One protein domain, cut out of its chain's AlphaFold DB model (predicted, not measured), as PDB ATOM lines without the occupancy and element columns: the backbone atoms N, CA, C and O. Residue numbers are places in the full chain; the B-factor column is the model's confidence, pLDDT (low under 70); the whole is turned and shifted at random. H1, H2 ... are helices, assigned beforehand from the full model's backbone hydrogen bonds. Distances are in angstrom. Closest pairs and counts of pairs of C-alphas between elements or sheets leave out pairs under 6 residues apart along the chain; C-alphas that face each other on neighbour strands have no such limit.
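What this domain is: This is residues 31 to 81 of the 83 residues of an uncharacterized protein of Candidatus Eisenbacteria bacterium (UniProt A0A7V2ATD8). Little regular structure is here: look for one helix, H2, set slantwise over one side of an elongated layer of loops. The short helix H1 lies towards one end of that layer, and the loop round Ser 56 makes the other. The printed part has 51 residues with two named helices, H1 then H2, and no named strand; the class is all helix, with 18 residues in named elements. It is only just compact, close to loose, with a radius of gyration of the C-alphas of 11.3 A and spans of 33 by 19 by 16 A.

Where its parts are: Find C-alpha 67 at (70.686, 108.330, 33.994); from there H2, residues 67 to 80, runs 20.4 A to C-alpha 80 at (73.028, 88.123, 34.615). H1, residues 41 to 44, begins at C-alpha 41, (83.354, 99.101, 28.952).

How they stand to each other: H2 and H1 are apart. Look at residues 34 to 35: they pair with residues 45 to 46, antiparallel. In H2, 8 of 10 O i to N i+4 pairs are within hydrogen-bond range; H1 is too short for one.

The domain as a whole: The C-alphas of Asp 38 and Ser 56, the two farthest apart, are 34.7 A apart. The link from H1 to H2 is long, 22 residues. The printed part has no cut, and no printed residue is under 70 in pLDDT.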
ATOM      1  N   TRP A  31      62.326  98.090  29.692       94.31
ATOM      2  CA  TRP A  31      63.215  98.857  28.826       94.31
ATOM      3  C   TRP A  31      63.955  97.912  27.883       94.31
ATOM      4  O   TRP A  31      64.345  96.815  28.283       94.31
ATOM      5  N   GLY A  32      64.121  98.336  26.635       93.88
ATOM      6  CA  GLY A  32      64.907  97.639  25.627       93.88
ATOM      7  C   GLY A  32      66.339  98.149  25.602       93.88
ATOM      8  O   GLY A  32      66.561  99.361  25.626       93.88
ATOM      9  N   ILE A  33      67.276  97.210  25.526       94.19
ATOM     10  CA  ILE A  33      68.713  97.442  25.379       94.19
ATOM     11  C   ILE A  33      69.298  96.435  24.391       94.19
ATOM     12  O   ILE A  33      68.724  95.359  24.208       94.19
ATOM     13  N   ASN A  34      70.450  96.762  23.816       92.62
ATOM     14  CA  ASN A  34      71.252  95.832  23.026       92.62
ATOM     15  C   ASN A  34      72.558  95.531  23.762       92.62
ATOM     16  O   ASN A  34      73.163  96.421  24.361       92.62
ATOM     17  N   PHE A  35      72.994  94.276  23.695       92.69
ATOM     18  CA  PHE A  35      74.324  93.870  24.134       92.69
ATOM     19  C   PHE A  35      75.233  93.747  22.914       92.69
ATOM     20  O   PHE A  35      74.877  93.056  21.958       92.69
ATOM     21  N   TYR A  36      76.416  94.356  22.975       93.12
ATOM     22  CA  TYR A  36      77.481  94.219  21.981       93.12
ATOM     23  C   TYR A  36      78.689  93.518  22.614       93.12
ATOM     24  O   TYR A  36      79.567  94.183  23.167       93.12
ATOM     25  N   PRO A  37      78.750  92.171  22.582       89.69
ATOM     26  CA  PRO A  37      79.810  91.405  23.242       89.69
ATOM     27  C   PRO A  37      81.225  91.751  22.762       89.69
ATOM     28  O   PRO A  37      82.169  91.588  23.525       89.69
ATOM     29  N   ASP A  38      81.354  92.242  21.527       92.62
ATOM     30  CA  ASP A  38      82.632  92.608  20.908       92.62
ATOM     31  C   ASP A  38      83.160  93.996  21.331       92.62
ATOM     32  O   ASP A  38      84.294  94.341  21.006       92.62
ATOM     33  N   LEU A  39      82.348  94.809  22.019       91.88
ATOM     34  CA  LEU A  39      82.734  96.133  22.527       91.88
ATOM     35  C   LEU A  39      83.038  96.062  24.022       91.88
ATOM     36  O   LEU A  39      82.461  95.243  24.721       91.88
ATOM     37  N   ASP A  40      83.915  96.913  24.548       86.69
ATOM     38  CA  ASP A  40      84.304  96.906  25.965       86.69
ATOM     39  C   ASP A  40      83.789  98.128  26.732       86.69
ATOM     40  O   ASP A  40      83.466  99.163  26.154       86.69
ATOM     41  N   GLY A  41      83.747  98.010  28.063       85.69
ATOM     42  CA  GLY A  41      83.354  99.101  28.952       85.69
ATOM     43  C   GLY A  41      81.916  99.570  28.722       85.69
ATOM     44  O   GLY A  41      81.006  98.751  28.587       85.69
ATOM     45  N   ASP A  42      81.730 100.890  28.677       85.19
ATOM     46  CA  ASP A  42      80.417 101.537  28.550       85.19
ATOM     47  C   ASP A  42      79.722 101.229  27.210       85.19
ATOM     48  O   ASP A  42      78.498 101.304  27.126       85.19
ATOM     49  N   ASP A  43      80.480 100.823  26.185       90.00
ATOM     50  CA  ASP A  43      79.958 100.507  24.851       90.00
ATOM     51  C   ASP A  43      79.356  99.090  24.757       90.00
ATOM     52  O   ASP A  43      78.747  98.729  23.748       90.00
ATOM     53  N   PHE A  44      79.484  98.269  25.807       92.44
ATOM     54  CA  PHE A  44      78.869  96.938  25.856       92.44
ATOM     55  C   PHE A  44      77.336  96.993  25.808       92.44
ATOM     56  O   PHE A  44      76.705  96.114  25.214       92.44
ATOM     57  N   ILE A  45      76.736  97.985  26.471       94.31
ATOM     58  CA  ILE A  45      75.285  98.116  26.612       94.31
ATOM     59  C   ILE A  45      74.831  99.355  25.852       94.31
ATOM     60  O   ILE A  45      75.129 100.483  26.238       94.31
ATOM     61  N   GLU A  46      74.023  99.155  24.819       95.56
ATOM     62  CA  GLU A  46      73.366 100.247  24.114       95.56
ATOM     63  C   GLU A  46      71.919 100.397  24.580       95.56
ATOM     64  O   GLU A  46      71.141  99.444  24.629       95.56
ATOM     65  N   PHE A  47      71.545 101.636  24.889       95.12
ATOM     66  CA  PHE A  47      70.230 101.993  25.421       95.12
ATOM     67  C   PHE A  47      69.224 102.414  24.336       95.12
ATOM     68  O   PHE A  47      68.237 103.078  24.652       95.12
ATOM     69  N   ASP A  48      69.473 102.067  23.069       93.56
ATOM     70  CA  ASP A  48      68.624 102.398  21.920       93.56
ATOM     71  C   ASP A  48      67.754 101.205  21.499       93.56
ATOM     72  O   ASP A  48      68.244 100.164  21.070       93.56
ATOM     73  N   SER A  49      66.432 101.350  21.578       90.75
ATOM     74  CA  SER A  49      65.501 100.329  21.097       90.75
ATOM     75  C   SER A  49      64.162 100.931  20.686       90.75
ATOM     76  O   SER A  49      63.652 101.868  21.302       90.75
ATOM     77  N   MET A  50      63.525 100.351  19.665       87.94
ATOM     78  CA  MET A  50      62.191 100.784  19.226       87.94
ATOM     79  C   MET A  50      61.145 100.682  20.336       87.94
ATOM     80  O   MET A  50      60.241 101.513  20.395       87.94
ATOM     81  N   ILE A  51      61.271  99.694  21.229       87.94
ATOM     82  CA  ILE A  51      60.278  99.466  22.286       87.94
ATOM     83  C   ILE A  51      60.286 100.563  23.355       87.94
ATOM     84  O   ILE A  51      59.327 100.656  24.124       87.94
ATOM     85  N   ASN A  52      61.337 101.388  23.410       92.38
ATOM     86  CA  ASN A  52      61.466 102.486  24.368       92.38
ATOM     87  C   ASN A  52      60.612 103.699  23.980       92.38
ATOM     88  O   ASN A  52      60.252 104.485  24.858       92.38
ATOM     89  N   MET A  53      60.220 103.824  22.705       90.81
ATOM     90  CA  MET A  53      59.383 104.924  22.227       90.81
ATOM     91  C   MET A  53      57.957 104.784  22.771       90.81
ATOM     92  O   MET A  53      57.110 104.072  22.230       90.81
ATOM     93  N   ARG A  54      57.685 105.477  23.878       89.00
ATOM     94  CA  ARG A  54      56.430 105.409  24.637       89.00
ATOM     95  C   ARG A  54      55.965 106.828  24.995       89.00
ATOM     96  O   ARG A  54      56.056 107.220  26.162       89.00
ATOM     97  N   PRO A  55      55.412 107.607  24.038       86.81
ATOM     98  CA  PRO A  55      55.009 108.997  24.279       86.81
ATOM     99  C   PRO A  55      54.019 109.157  25.440       86.81
ATOM    100  O   PRO A  55      54.106 110.105  26.214       86.81
ATOM    101  N   SER A  56      53.126 108.181  25.628       86.81
ATOM    102  CA  SER A  56      52.171 108.134  26.746       86.81
ATOM    103  C   SER A  56      52.823 107.997  28.129       86.81
ATOM    104  O   SER A  56      52.158 108.194  29.144       86.81
ATOM    105  N   ARG A  57      54.112 107.651  28.181       81.25
ATOM    106  CA  ARG A  57      54.932 107.504  29.390       81.25
ATOM    107  C   ARG A  57      55.998 108.600  29.508       81.25
ATOM    108  O   ARG A  57      56.842 108.509  30.390       81.25
ATOM    109  N   GLY A  58      55.967 109.609  28.638       85.00
ATOM    110  CA  GLY A  58      56.929 110.711  28.646       85.00
ATOM    111  C   GLY A  58      58.259 110.416  27.949       85.00
ATOM    112  O   GLY A  58      59.115 111.290  27.960       85.00
ATOM    113  N   ASN A  59      58.427 109.245  27.315       88.19
ATOM    114  CA  ASN A  59      59.603 108.958  26.493       88.19
ATOM    115  C   ASN A  59      59.241 108.978  25.007       88.19
ATOM    116  O   ASN A  59      58.535 108.096  24.518       88.19
ATOM    117  N   THR A  60      59.697 109.989  24.279       90.81
ATOM    118  CA  THR A  60      59.488 110.099  22.825       90.81
ATOM    119  C   THR A  60      60.705 109.651  22.023       90.81
ATOM    120  O   THR A  60      60.630 109.604  20.794       90.81
ATOM    121  N   SER A  61      61.807 109.305  22.692       93.00
ATOM    122  CA  SER A  61      63.016 108.784  22.066       93.00
ATOM    123  C   SER A  61      63.021 107.250  22.073       93.00
ATOM    124  O   SER A  61      62.210 106.589  22.725       93.00
ATOM    125  N   ARG A  62      63.935 106.671  21.296       94.12
ATOM    126  CA  ARG A  62      64.292 105.248  21.381       94.12
ATOM    127  C   ARG A  62      65.317 104.979  22.491       94.12
ATOM    128  O   ARG A  62      65.569 103.826  22.837       94.12
ATOM    129  N   GLY A  63      65.893 106.045  23.040       95.38
ATOM    130  CA  GLY A  63      66.859 105.995  24.116       95.38
ATOM    131  C   GLY A  63      66.203 105.785  25.477       95.38
ATOM    132  O   GLY A  63      64.987 105.913  25.651       95.38
ATOM    133  N   VAL A  64      67.051 105.517  26.462       94.00
ATOM    134  CA  VAL A  64      66.753 105.726  27.879       94.00
ATOM    135  C   VAL A  64      67.446 107.021  28.286       94.00
ATOM    136  O   VAL A  64      68.663 107.026  28.402       94.00
ATOM    137  N   ASP A  65      66.731 108.131  28.453       89.75
ATOM    138  CA  ASP A  65      67.376 109.437  28.714       89.75
ATOM    139  C   ASP A  65      67.667 109.686  30.206       89.75
ATOM    140  O   ASP A  65      68.518 110.499  30.557       89.75
ATOM    141  N   ASP A  66      66.990 108.959  31.099       91.50
ATOM    142  CA  ASP A  66      67.187 109.051  32.546       91.50
ATOM    143  C   ASP A  66      68.421 108.240  32.990       91.50
ATOM    144  O   ASP A  66      68.459 107.009  32.878       91.50
ATOM    145  N   GLU A  67      69.431 108.932  33.523       93.00
ATOM    146  CA  GLU A  67      70.686 108.330  33.994       93.00
ATOM    147  C   GLU A  67      70.485 107.331  35.143       93.00
ATOM    148  O   GLU A  67      71.177 106.313  35.204       93.00
ATOM    149  N   ALA A  68      69.520 107.563  36.037       94.06
ATOM    150  CA  ALA A  68      69.234 106.639  37.132       94.06
ATOM    151  C   ALA A  68      68.601 105.341  36.611       94.06
ATOM    152  O   ALA A  68      68.851 104.263  37.161       94.06
ATOM    153  N   ILE A  69      67.812 105.421  35.534       92.88
ATOM    154  CA  ILE A  69      67.297 104.234  34.841       92.88
ATOM    155  C   ILE A  69      68.437 103.497  34.131       92.88
ATOM    156  O   ILE A  69      68.528 102.278  34.285       92.88
ATOM    157  N   ARG A  70      69.340 104.198  33.428       94.75
ATOM    158  CA  ARG A  70      70.518 103.570  32.796       94.75
ATOM    159  C   ARG A  70      71.379 102.817  33.804       94.75
ATOM    160  O   ARG A  70      71.654 101.638  33.597       94.75
ATOM    161  N   ALA A  71      71.722 103.460  34.920       94.31
ATOM    162  CA  ALA A  71      72.491 102.836  35.994       94.31
ATOM    163  C   ALA A  71      71.781 101.586  36.534       94.31
ATOM    164  O   ALA A  71      72.396 100.544  36.732       94.31
ATOM    165  N   ARG A  72      70.453 101.648  36.702       94.06
ATOM    166  CA  ARG A  72      69.672 100.499  37.169       94.06
ATOM    167  C   ARG A  72      69.663  99.339  36.176       94.06
ATOM    168  O   ARG A  72      69.624  98.188  36.608       94.06
ATOM    169  N   ILE A  73      69.632  99.630  34.881       94.19
ATOM    170  CA  ILE A  73      69.695  98.621  33.823       94.19
ATOM    171  C   ILE A  73      71.082  97.971  33.804       94.19
ATOM    172  O   ILE A  73      71.150  96.743  33.805       94.19
ATOM    173  N   ALA A  74      72.158  98.763  33.864       92.81
ATOM    174  CA  ALA A  74      73.531  98.258  33.936       92.81
ATOM    175  C   ALA A  74      73.729  97.340  35.157       92.81
ATOM    176  O   ALA A  74      74.123  96.187  34.998       92.81
ATOM    177  N   ASP A  75      73.287  97.780  36.342       93.06
ATOM    178  CA  ASP A  75      73.292  96.987  37.582       93.06
ATOM    179  C   ASP A  75      72.588  95.628  37.443       93.06
ATOM    180  O   ASP A  75      72.905  94.676  38.159       93.06
ATOM    181  N   ILE A  76      71.531  95.552  36.628       93.25
ATOM    182  CA  ILE A  76      70.788  94.311  36.388       93.25
ATOM    183  C   ILE A  76      71.536  93.458  35.362       93.25
ATOM    184  O   ILE A  76      71.674  92.257  35.583       93.25
ATOM    185  N   ALA A  77      72.030  94.058  34.279       91.62
ATOM    186  CA  ALA A  77      72.782  93.370  33.239       91.62
ATOM    187  C   ALA A  77      74.033  92.681  33.799       91.62
ATOM    188  O   ALA A  77      74.213  91.489  33.563       91.62
ATOM    189  N   GLU A  78      74.823  93.372  34.623       89.56
ATOM    190  CA  GLU A  78      76.036  92.825  35.253       89.56
ATOM    191  C   GLU A  78      75.769  91.601  36.142       89.56
ATOM    192  O   GLU A  78      76.634  90.745  36.314       89.56
ATOM    193  N   ARG A  79      74.560  91.476  36.707       90.88
ATOM    194  CA  ARG A  79      74.192  90.310  37.533       90.88
ATOM    195  C   ARG A  79      73.924  89.058  36.711       90.88
ATOM    196  O   ARG A  79      74.042  87.961  37.250       90.88
ATOM    197  N   TRP A  80      73.482  89.223  35.467       90.88
ATOM    198  CA  TRP A  80      73.028  88.123  34.615       90.88
ATOM    199  C   TRP A  80      74.007  87.789  33.499       90.88
ATOM    200  O   TRP A  80      74.054  86.642  33.066       90.88
ATOM    201  N   VAL A  81      74.773  88.772  33.033       86.50
ATOM    202  CA  VAL A  81      75.668  88.634  31.890       86.50
ATOM    203  C   VAL A  81      77.104  88.787  32.372       86.50
ATOM    204  O   VAL A  81      77.545  89.875  32.731       86.50
TER     205      VAL A  81